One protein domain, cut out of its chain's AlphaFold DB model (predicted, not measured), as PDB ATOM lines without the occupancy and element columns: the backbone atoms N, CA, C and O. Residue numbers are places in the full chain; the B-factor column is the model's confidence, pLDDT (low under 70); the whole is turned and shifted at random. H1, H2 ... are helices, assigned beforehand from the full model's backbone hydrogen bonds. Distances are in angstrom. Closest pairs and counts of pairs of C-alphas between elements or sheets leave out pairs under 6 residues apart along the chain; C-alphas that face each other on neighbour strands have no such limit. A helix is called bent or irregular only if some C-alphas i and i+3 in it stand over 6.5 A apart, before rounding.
ATOM      1  N   ASP A  17       9.374 -58.115   5.940       58.28
ATOM      2  CA  ASP A  17       8.423 -57.129   6.476       58.28
ATOM      3  C   ASP A  17       9.120 -55.916   7.113       58.28
ATOM      4  O   ASP A  17       8.658 -54.785   6.972       58.28
ATOM      5  N   THR A  18      10.279 -56.134   7.741       60.19
ATOM      6  CA  THR A  18      11.101 -55.106   8.393       60.19
ATOM      7  C   THR A  18      11.586 -54.004   7.440       60.19
ATOM      8  O   THR A  18      11.757 -52.865   7.868       60.19
ATOM      9  N   PHE A  19      11.777 -54.297   6.148       72.31
ATOM     10  CA  PHE A  19      12.270 -53.328   5.157       72.31
ATOM     11  C   PHE A  19      11.158 -52.677   4.326       72.31
ATOM     12  O   PHE A  19      11.437 -51.769   3.539       72.31
ATOM     13  N   LYS A  20       9.889 -53.063   4.515       78.12
ATOM     14  CA  LYS A  20       8.756 -52.464   3.785       78.12
ATOM     15  C   LYS A  20       8.649 -50.962   4.026       78.12
ATOM     16  O   LYS A  20       8.474 -50.194   3.079       78.12
ATOM     17  N   GLU A  21       8.810 -50.534   5.276       81.69
ATOM     18  CA  GLU A  21       8.782 -49.112   5.626       81.69
ATOM     19  C   GLU A  21       9.988 -48.361   5.045       81.69
ATOM     20  O   GLU A  21       9.830 -47.260   4.516       81.69
ATOM     21  N   TYR A  22      11.178 -48.977   5.059       85.19
ATOM     22  CA  TYR A  22      12.378 -48.419   4.425       85.19
ATOM     23  C   TYR A  22      12.169 -48.207   2.930       85.19
ATOM     24  O   TYR A  22      12.536 -47.164   2.399       85.19
ATOM     25  N   HIS A  23      11.555 -49.171   2.246       86.00
ATOM     26  CA  HIS A  23      11.241 -49.057   0.827       86.00
ATOM     27  C   HIS A  23      10.248 -47.939   0.529       86.00
ATOM     28  O   HIS A  23      10.437 -47.201  -0.440       86.00
ATOM     29  N   ALA A  24       9.195 -47.815   1.338       87.94
ATOM     30  CA  ALA A  24       8.214 -46.747   1.191       87.94
ATOM     31  C   ALA A  24       8.876 -45.372   1.363       87.94
ATOM     32  O   ALA A  24       8.727 -44.510   0.499       87.94
ATOM     33  N   ALA A  25       9.680 -45.198   2.415       89.81
ATOM     34  CA  ALA A  25      10.414 -43.961   2.666       89.81
ATOM     35  C   ALA A  25      11.455 -43.666   1.572       89.81
ATOM     36  O   ALA A  25      11.563 -42.532   1.105       89.81
ATOM     37  N   PHE A  26      12.180 -44.688   1.108       92.88
ATOM     38  CA  PHE A  26      13.189 -44.566   0.058       92.88
ATOM     39  C   PHE A  26      12.611 -44.013  -1.250       92.88
ATOM     40  O   PHE A  26      13.220 -43.134  -1.859       92.88
ATOM     41  N   LYS A  27      11.420 -44.465  -1.665       91.25
ATOM     42  CA  LYS A  27      10.762 -43.989  -2.897       91.25
ATOM     43  C   LYS A  27      10.437 -42.492  -2.872       91.25
ATOM     44  O   LYS A  27      10.348 -41.867  -3.927       91.25
ATOM     45  N   GLU A  28      10.318 -41.901  -1.687       93.38
ATOM     46  CA  GLU A  28      10.073 -40.467  -1.538       93.38
ATOM     47  C   GLU A  28      11.346 -39.613  -1.581       93.38
ATOM     48  O   GLU A  28      11.263 -38.393  -1.777       93.38
ATOM     49  N   THR A  29      12.523 -40.234  -1.466       93.75
ATOM     50  CA  THR A  29      13.815 -39.537  -1.449       93.75
ATOM     51  C   THR A  29      14.150 -38.881  -2.789       93.75
ATOM     52  O   THR A  29      13.734 -39.316  -3.867       93.75
ATOM     53  N   SER A  30      14.955 -37.815  -2.732       93.44
ATOM     54  CA  SER A  30      15.451 -37.150  -3.941       93.44
ATOM     55  C   SER A  30      16.423 -38.031  -4.730       93.44
ATOM     56  O   SER A  30      16.444 -37.948  -5.956       93.44
ATOM     57  N   ASP A  31      17.174 -38.905  -4.060       91.00
ATOM     58  CA  ASP A  31      18.119 -39.820  -4.701       91.00
ATOM     59  C   ASP A  31      17.405 -40.881  -5.543       91.00
ATOM     60  O   ASP A  31      17.808 -41.129  -6.679       91.00
ATOM     61  N   TYR A  32      16.285 -41.430  -5.054       93.31
ATOM     62  CA  TYR A  32      15.433 -42.313  -5.853       93.31
ATOM     63  C   TYR A  32      14.853 -41.594  -7.078       93.31
ATOM     64  O   TYR A  32      14.947 -42.098  -8.199       93.31
ATOM     65  N   LYS A  33      14.300 -40.387  -6.889       94.75
ATOM     66  CA  LYS A  33      13.715 -39.585  -7.981       94.75
ATOM     67  C   LYS A  33      14.758 -39.278  -9.066       94.75
ATOM     68  O   LYS A  33      14.521 -39.554 -10.241       94.75
ATOM     69  N   LYS A  34      15.957 -38.838  -8.669       94.44
ATOM     70  CA  LYS A  34      17.095 -38.599  -9.578       94.44
ATOM     71  C   LYS A  34      17.552 -39.868 -10.297       94.44
ATOM     72  O   LYS A  34      17.860 -39.807 -11.487       94.44
ATOM     73  N   LEU A  35      17.610 -41.008  -9.601       92.62
ATOM     74  CA  LEU A  35      17.997 -42.287 -10.197       92.62
ATOM     75  C   LEU A  35      17.041 -42.657 -11.331       92.62
ATOM     76  O   LEU A  35      17.499 -42.896 -12.445       92.62
ATOM     77  N   VAL A  36      15.730 -42.648 -11.071       92.81
ATOM     78  CA  VAL A  36      14.705 -43.048 -12.048       92.81
ATOM     79  C   VAL A  36      14.652 -42.095 -13.250       92.81
ATOM     80  O   VAL A  36      14.393 -42.512 -14.382       92.81
ATOM     81  N   GLU A  37      14.946 -40.815 -13.036       93.56
ATOM     82  CA  GLU A  37      15.020 -39.812 -14.102       93.56
ATOM     83  C   GLU A  37      16.314 -39.887 -14.928       93.56
ATOM     84  O   GLU A  37      16.334 -39.406 -16.070       93.56
ATOM     85  N   SER A  38      17.369 -40.511 -14.395       94.44
ATOM     86  CA  SER A  38      18.680 -40.580 -15.035       94.44
ATOM     87  C   SER A  38      18.659 -41.378 -16.341       94.44
ATOM     88  O   SER A  38      17.975 -42.394 -16.489       94.44
ATOM     89  N   LYS A  39      19.468 -40.932 -17.308       92.25
ATOM     90  CA  LYS A  39      19.633 -41.628 -18.589       92.25
ATOM     91  C   LYS A  39      20.197 -43.043 -18.398       92.25
ATOM     92  O   LYS A  39      19.689 -43.983 -18.994       92.25
ATOM     93  N   ALA A  40      21.173 -43.192 -17.497       89.31
ATOM     94  CA  ALA A  40      21.774 -44.482 -17.157       89.31
ATOM     95  C   ALA A  40      20.740 -45.503 -16.656       89.31
ATOM     96  O   ALA A  40      20.788 -46.664 -17.048       89.31
ATOM     97  N   TYR A  41      19.776 -45.071 -15.840       91.88
ATOM     98  CA  TYR A  41      18.688 -45.935 -15.392       91.88
ATOM     99  C   TYR A  41      17.699 -46.253 -16.517       91.88
ATOM    100  O   TYR A  41      17.330 -47.411 -16.698       91.88
ATOM    101  N   LYS A  42      17.279 -45.249 -17.299       92.94
ATOM    102  CA  LYS A  42      16.316 -45.423 -18.404       92.94
ATOM    103  C   LYS A  42      16.813 -46.403 -19.469       92.94
ATOM    104  O   LYS A  42      16.016 -47.230 -19.916       92.94
ATOM    105  N   ASP A  43      18.105 -46.334 -19.788       92.56
ATOM    106  CA  ASP A  43      18.774 -47.130 -20.822       92.56
ATOM    107  C   ASP A  43      19.276 -48.499 -20.301       92.56
ATOM    108  O   ASP A  43      19.695 -49.346 -21.092       92.56
ATOM    109  N   SER A  44      19.233 -48.745 -18.983       90.81
ATOM    110  CA  SER A  44      19.672 -50.013 -18.385       90.81
ATOM    111  C   SER A  44      18.691 -51.154 -18.671       90.81
ATOM    112  O   SER A  44      17.472 -51.000 -18.556       90.81
ATOM    113  N   LYS A  45      19.243 -52.337 -18.970       89.31
ATOM    114  CA  LYS A  45      18.494 -53.604 -19.035       89.31
ATOM    115  C   LYS A  45      18.242 -54.220 -17.657       89.31
ATOM    116  O   LYS A  45      17.377 -55.077 -17.538       89.31
ATOM    117  N   ASP A  46      18.977 -53.770 -16.646       88.38
ATOM    118  CA  ASP A  46      18.886 -54.238 -15.266       88.38
ATOM    119  C   ASP A  46      18.635 -53.039 -14.341       88.38
ATOM    120  O   ASP A  46      19.550 -52.386 -13.831       88.38
ATOM    121  N   LYS A  47      17.360 -52.663 -14.236       86.88
ATOM    122  CA  LYS A  47      16.896 -51.523 -13.431       86.88
ATOM    123  C   LYS A  47      16.784 -51.882 -11.951       86.88
ATOM    124  O   LYS A  47      17.036 -51.030 -11.099       86.88
ATOM    125  N   ASP A  48      16.468 -53.141 -11.662       84.25
ATOM    126  CA  ASP A  48      16.270 -53.634 -10.303       84.25
ATOM    127  C   ASP A  48      17.582 -53.621  -9.518       84.25
ATOM    128  O   ASP A  48      17.613 -53.106  -8.400       84.25
ATOM    129  N   THR A  49      18.694 -54.049 -10.126       85.00
ATOM    130  CA  THR A  49      20.021 -53.965  -9.494       85.00
ATOM    131  C   THR A  49      20.430 -52.517  -9.206       85.00
ATOM    132  O   THR A  49      21.002 -52.225  -8.154       85.00
ATOM    133  N   LEU A  50      20.111 -51.574 -10.102       86.81
ATOM    134  CA  LEU A  50      20.403 -50.151  -9.890       86.81
ATOM    135  C   LEU A  50      19.610 -49.576  -8.710       86.81
ATOM    136  O   LEU A  50      20.194 -48.911  -7.854       86.81
ATOM    137  N   ILE A  51      18.305 -49.859  -8.633       88.25
ATOM    138  CA  ILE A  51      17.462 -49.464  -7.492       88.25
ATOM    139  C   ILE A  51      17.974 -50.100  -6.203       88.25
ATOM    140  O   ILE A  51      18.095 -49.412  -5.190       88.25
ATOM    141  N   HIS A  52      18.298 -51.391  -6.243       85.94
ATOM    142  CA  HIS A  52      18.756 -52.143  -5.084       85.94
ATOM    143  C   HIS A  52      20.038 -51.560  -4.489       85.94
ATOM    144  O   HIS A  52      20.109 -51.341  -3.283       85.94
ATOM    145  N   ASN A  53      21.027 -51.233  -5.320       87.38
ATOM    146  CA  ASN A  53      22.290 -50.665  -4.847       87.38
ATOM    147  C   ASN A  53      22.101 -49.306  -4.158       87.38
ATOM    148  O   ASN A  53      22.712 -49.048  -3.119       87.38
ATOM    149  N   VAL A  54      21.233 -48.446  -4.702       90.19
ATOM    150  CA  VAL A  54      20.940 -47.135  -4.098       90.19
ATOM    151  C   VAL A  54      20.106 -47.293  -2.823       90.19
ATOM    152  O   VAL A  54      20.384 -46.629  -1.825       90.19
ATOM    153  N   PHE A  55      19.146 -48.220  -2.810       89.88
ATOM    154  CA  PHE A  55      18.386 -48.567  -1.610       89.88
ATOM    155  C   PHE A  55      19.289 -49.089  -0.484       89.88
ATOM    156  O   PHE A  55      19.158 -48.650   0.656       89.88
ATOM    157  N   LEU A  56      20.228 -49.991  -0.789       86.69
ATOM    158  CA  LEU A  56      21.166 -50.522   0.200       86.69
ATOM    159  C   LEU A  56      22.023 -49.416   0.810       86.69
ATOM    160  O   LEU A  56      22.222 -49.414   2.023       86.69
ATOM    161  N   ALA A  57      22.511 -48.474   0.000       88.81
ATOM    162  CA  ALA A  57      23.254 -47.325   0.509       88.81
ATOM    163  C   ALA A  57      22.393 -46.478   1.464       88.81
ATOM    164  O   ALA A  57      22.843 -46.150   2.561       88.81
ATOM    165  N   TYR A  58      21.141 -46.202   1.088       91.19
ATOM    166  CA  TYR A  58      20.175 -45.479   1.918       91.19
ATOM    167  C   TYR A  58      19.895 -46.185   3.256       91.19
ATOM    168  O   TYR A  58      20.053 -45.586   4.321       91.19
ATOM    169  N   ALA A  59      19.523 -47.467   3.223       86.69
ATOM    170  CA  ALA A  59      19.183 -48.229   4.423       86.69
ATOM    171  C   ALA A  59      20.400 -48.423   5.342       86.69
ATOM    172  O   ALA A  59      20.280 -48.322   6.563       86.69
ATOM    173  N   LYS A  60      21.588 -48.647   4.765       87.31
ATOM    174  CA  LYS A  60      22.832 -48.847   5.517       87.31
ATOM    175  C   LYS A  60      23.215 -47.629   6.351       87.31
ATOM    176  O   LYS A  60      23.671 -47.813   7.476       87.31
ATOM    177  N   GLU A  61      23.042 -46.414   5.837       90.06
ATOM    178  CA  GLU A  61      23.349 -45.203   6.609       90.06
ATOM    179  C   GLU A  61      22.418 -45.052   7.821       90.06
ATOM    180  O   GLU A  61      22.886 -44.735   8.915       90.06
ATOM    181  N   ILE A  62      21.131 -45.379   7.670       88.75
ATOM    182  CA  ILE A  62      20.165 -45.369   8.780       88.75
ATOM    183  C   ILE A  62      20.518 -46.439   9.821       88.75
ATOM    184  O   ILE A  62      20.583 -46.142  11.013       88.75
ATOM    185  N   GLU A  63      20.779 -47.678   9.397       88.12
ATOM    186  CA  GLU A  63      21.111 -48.778  10.314       88.12
ATOM    187  C   GLU A  63      22.443 -48.555  11.035       88.12
ATOM    188  O   GLU A  63      22.572 -48.866  12.219       88.12
ATOM    189  N   LYS A  64      23.430 -47.957  10.363       89.19
ATOM    190  CA  LYS A  64      24.697 -47.564  10.989       89.19
ATOM    191  C   LYS A  64      24.473 -46.544  12.106       89.19
ATOM    192  O   LYS A  64      25.082 -46.666  13.168       89.19
ATOM    193  N   ASP A  65      23.601 -45.564  11.882       90.81
ATOM    194  CA  ASP A  65      23.247 -44.559  12.885       90.81
ATOM    195  C   ASP A  65      22.473 -45.189  14.057       90.81
ATOM    196  O   ASP A  65      22.838 -45.016  15.221       90.81
ATOM    197  N   LYS A  66      21.480 -46.040  13.775       88.62
ATOM    198  CA  LYS A  66      20.773 -46.816  14.810       88.62
ATOM    199  C   LYS A  66      21.729 -47.666  15.644       88.62
ATOM    200  O   LYS A  66      21.652 -47.635  16.870       88.62
ATOM    201  N   LEU A  67      22.657 -48.382  15.011       88.62
ATOM    202  CA  LEU A  67      23.634 -49.229  15.697       88.62
ATOM    203  C   LEU A  67      24.578 -48.417  16.591       88.62
ATOM    204  O   LEU A  67      24.901 -48.853  17.700       88.62
ATOM    205  N   LEU A  68      24.998 -47.230  16.146       91.50
ATOM    206  CA  LEU A  68      25.799 -46.313  16.957       91.50
ATOM    207  C   LEU A  68      25.046 -45.916  18.233       91.50
ATOM    208  O   LEU A  68      25.568 -46.084  19.334       91.50
ATOM    209  N   TYR A  69      23.805 -45.443  18.106       91.25
ATOM    210  CA  TYR A  69      23.006 -45.014  19.258       91.25
ATOM    211  C   TYR A  69      22.588 -46.172  20.159       91.25
ATOM    212  O   TYR A  69      22.558 -46.017  21.380       91.25
ATOM    213  N   PHE A  70      22.316 -47.345  19.590       88.50
ATOM    214  CA  PHE A  70      22.140 -48.572  20.358       88.50
ATOM    215  C   PHE A  70      23.383 -48.830  21.212       88.50
ATOM    216  O   PHE A  70      23.272 -48.949  22.425       88.50
ATOM    217  N   SER A  71      24.575 -48.810  20.610       88.69
ATOM    218  CA  SER A  71      25.837 -49.077  21.314       88.69
ATOM    219  C   SER A  71      26.115 -48.064  22.429       88.69
ATOM    220  O   SER A  71      26.530 -48.447  23.520       88.69
ATOM    221  N   LEU A  72      25.836 -46.779  22.186       91.06
ATOM    222  CA  LEU A  72      25.989 -45.716  23.186       91.06
ATOM    223  C   LEU A  72      24.988 -45.844  24.346       91.06
ATOM    224  O   LEU A  72      25.319 -45.506  25.479       91.06
ATOM    225  N   SER A  73      23.773 -46.328  24.076       91.00
ATOM    226  CA  SER A  73      22.684 -46.389  25.061       91.00
ATOM    227  C   SER A  73      22.542 -47.732  25.776       91.00
ATOM    228  O   SER A  73      21.919 -47.790  26.838       91.00
ATOM    229  N   PHE A  74      23.115 -48.805  25.231       83.94
ATOM    230  CA  PHE A  74      22.871 -50.181  25.667       83.94
ATOM    231  C   PHE A  74      23.180 -50.413  27.153       83.94
ATOM    232  O   PHE A  74      22.388 -51.030  27.862       83.94
ATOM    233  N   ASN A  75      24.295 -49.857  27.637       84.69
ATOM    234  CA  ASN A  75      24.750 -50.005  29.024       84.69
ATOM    235  C   ASN A  75      24.361 -48.830  29.931       84.69
ATOM    236  O   ASN A  75      24.887 -48.700  31.035       84.69
ATOM    237  N   GLN A  76      23.454 -47.958  29.488       88.19
ATOM    238  CA  GLN A  76      23.048 -46.782  30.252       88.19
ATOM    239  C   GLN A  76      21.662 -46.974  30.869       88.19
ATOM    240  O   GLN A  76      20.704 -47.360  30.197       88.19
ATOM    241  N   ALA A  77      21.546 -46.660  32.160       88.12
ATOM    242  CA  ALA A  77      20.298 -46.728  32.915       88.12
ATOM    243  C   ALA A  77      20.054 -45.414  33.685       88.12
ATOM    244  O   ALA A  77      20.247 -45.369  34.905       88.12
ATOM    245  N   LYS A 157      16.314 -48.390  31.164       87.56
ATOM    246  CA  LYS A 157      17.413 -48.478  30.194       87.56
ATOM    247  C   LYS A 157      17.238 -47.392  29.133       87.56
ATOM    248  O   LYS A 157      16.141 -47.247  28.597       87.56
ATOM    249  N   LEU A 158      18.307 -46.676  28.783       90.19
ATOM    250  CA  LEU A 158      18.242 -45.601  27.786       90.19
ATOM    251  C   LEU A 158      17.772 -46.118  26.419       90.19
ATOM    252  O   LEU A 158      17.051 -45.421  25.713       90.19
ATOM    253  N   ILE A 159      18.085 -47.373  26.089       88.06
ATOM    254  CA  ILE A 159      17.577 -48.031  24.882       88.06
ATOM    255  C   ILE A 159      16.038 -48.056  24.809       88.06
ATOM    256  O   ILE A 159      15.477 -47.878  23.737       88.06
ATOM    257  N   ALA A 160      15.341 -48.203  25.942       82.81
ATOM    258  CA  ALA A 160      13.876 -48.211  25.998       82.81
ATOM    259  C   ALA A 160      13.266 -46.802  25.875       82.81
ATOM    260  O   ALA A 160      12.046 -46.646  25.783       82.81
ATOM    261  N   MET A 161      14.112 -45.768  25.900       88.50
ATOM    262  CA  MET A 161      13.735 -44.370  25.720       88.50
ATOM    263  C   MET A 161      13.918 -43.909  24.267       88.50
ATOM    264  O   MET A 161      13.508 -42.798  23.946       88.50
ATOM    265  N   LEU A 162      14.509 -44.731  23.395       88.62
ATOM    266  CA  LEU A 162      14.715 -44.448  21.974       88.62
ATOM    267  C   LEU A 162      13.872 -45.401  21.120       88.62
ATOM    268  O   LEU A 162      13.728 -46.579  21.439       88.62
ATOM    269  N   ASP A 163      13.324 -44.899  20.016       86.06
ATOM    270  CA  ASP A 163      12.495 -45.694  19.107       86.06
ATOM    271  C   ASP A 163      13.305 -46.158  17.889       86.06
ATOM    272  O   ASP A 163      13.414 -45.455  16.886       86.06
ATOM    273  N   PHE A 164      13.886 -47.356  17.987       83.38
ATOM    274  CA  PHE A 164      14.664 -47.972  16.907       83.38
ATOM    275  C   PHE A 164      13.788 -48.590  15.808       83.38
ATOM    276  O   PHE A 164      14.315 -48.990  14.767       83.38
ATOM    277  N   SER A 165      12.466 -48.665  16.010       80.00
ATOM    278  CA  SER A 165      11.550 -49.272  15.037       80.00
ATOM    279  C   SER A 165      11.276 -48.358  13.843       80.00
ATOM    280  O   SER A 165      11.151 -48.835  12.721       80.00
ATOM    281  N   LYS A 166      11.273 -47.037  14.056       81.69
ATOM    282  CA  LYS A 166      10.998 -46.046  13.009       81.69
ATOM    283  C   LYS A 166      12.110 -45.962  11.976       81.69
ATOM    284  O   LYS A 166      13.289 -45.955  12.326       81.69
ATOM    285  N   VAL A 167      11.733 -45.818  10.707       85.31
ATOM    286  CA  VAL A 167      12.671 -45.513   9.611       85.31
ATOM    287  C   VAL A 167      13.326 -44.146   9.818       85.31
ATOM    288  O   VAL A 167      14.541 -44.017   9.691       85.31
ATOM    289  N   ASP A 168      12.535 -43.141  10.205       83.44
ATOM    290  CA  ASP A 168      13.052 -41.840  10.627       83.44
ATOM    291  C   ASP A 168      13.559 -41.918  12.074       83.44
ATOM    292  O   ASP A 168      12.822 -41.706  13.046       83.44
ATOM    293  N   PHE A 169      14.831 -42.289  12.219       88.88
ATOM    294  CA  PHE A 169      15.500 -42.363  13.511       88.88
ATOM    295  C   PHE A 169      15.899 -40.964  14.012       88.88
ATOM    296  O   PHE A 169      17.052 -40.523  13.928       88.88
ATOM    297  N   ASN A 170      14.917 -40.261  14.576       89.75
ATOM    298  CA  ASN A 170      15.046 -38.876  15.038       89.75
ATOM    299  C   ASN A 170      15.816 -38.694  16.363       89.75
ATOM    300  O   ASN A 170      15.991 -37.562  16.810       89.75
ATOM    301  N   LYS A 171      16.262 -39.790  16.999       92.31
ATOM    302  CA  LYS A 171      17.043 -39.807  18.255       92.31
ATOM    303  C   LYS A 171      16.335 -39.145  19.449       92.31
ATOM    304  O   LYS A 171      16.978 -38.806  20.442       92.31
ATOM    305  N   ALA A 172      15.020 -38.941  19.369       90.69
ATOM    306  CA  ALA A 172      14.258 -38.320  20.440       90.69
ATOM    307  C   ALA A 172      14.190 -39.249  21.658       90.69
ATOM    308  O   ALA A 172      13.772 -40.400  21.554       90.69
ATOM    309  N   ILE A 173      14.561 -38.721  22.825       89.88
ATOM    310  CA  ILE A 173      14.506 -39.451  24.092       89.88
ATOM    311  C   ILE A 173      13.101 -39.311  24.689       89.88
ATOM    312  O   ILE A 173      12.693 -38.237  25.134       89.88
ATOM    313  N   SER A 174      12.355 -40.412  24.733       86.69
ATOM    314  CA  SER A 174      11.065 -40.498  25.409       86.69
ATOM    315  C   SER A 174      11.248 -40.679  26.915       86.69
ATOM    316  O   SER A 174      11.770 -41.687  27.386       86.69
ATOM    317  N   LEU A 175      10.707 -39.746  27.703       83.75
ATOM    318  CA  LEU A 175      10.600 -39.900  29.161       83.75
ATOM    319  C   LEU A 175       9.492 -40.884  29.570       83.75
ATOM    320  O   LEU A 175       9.319 -41.190  30.751       83.75
TER     321      LEU A 175
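This is residues 17 to 77 and 157 to 175 of the 347 residues of the protein "Restriction modification enzyme" of Helicobacter fennelliae (UniProt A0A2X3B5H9). One long helix, H4, makes most of the length of a rod, with the shorter helices H1 and H2 packed on its first half, the short H3 just beyond its first end, near Lys 47, and H5 at its far end. H2 runs side by side with H4, H1 crosses H4 steeply, and from H5 the unnamed residues 162 to 175 fold back toward the middle and then turn away again. The printed part has 80 residues with five named helices, H1 to H5 in order, and no named strand: all helix. It is loose, with a radius of gyration of the C-alphas of 16.1 A and spans of 54 by 21 by 18 A.

H1, residues 17 to 28, touches H4, residues 47 to 73, with residues 22 to 26 alone; the closest C-alphas, of Phe 26 and Phe 55, are 6.8 A apart. They run opposite ways at a steep tilt of 68 degrees, only just short of about perpendicular. H2, residues 30 to 37, touches residues 51 to 54 of H4 at a shallow tilt of 9 degrees, opposite ways; the closest C-alphas, of Tyr 32 and Val 54, are 7.5 A apart. H3, residues 39 to 43, is close to H4 but not clearly touching; the closest C-alphas, of Tyr 41 and Lys 47, are 6.2 A apart. H5, residues 158 to 161, only just touches residues 70 to 73 of H4, with 3 pairs of C-alphas within 8 A, the closest those of Ser 73 and Leu 158 at 5.3 A. H1 and H5 are apart. Every O i to N i+4 pair is within hydrogen-bond range in H2 and H3, but 5 of 8 in H1 and 22 of 23 in H4; H5 is too short for one.

H1 begins at C-alpha 17 (8.423, -57.129, 6.476), is 18.6 A long and is only just irregular, C-alphas 18 and 21 being 7.0 A apart. H2 is 10.5 A, H3 6.0 A and H4 39.3 A, ending at C-alpha 73 (22.684, -46.389, 25.061). H5 is 5.1 A and ends at C-alpha 161 (13.735, -44.370, 25.720).

The C-alphas farthest apart, of Asp 43 and Ala 77, are 53.8 A apart. Residues 78 to 156 are not printed; C-alphas 77 and 157 are 4.3 A apart across the cut. The links H1 to H2, H2 to H3 and H3 to H4 are tight. Mean pLDDT of the printed part is 87.8, with residues 17 to 18 under 70.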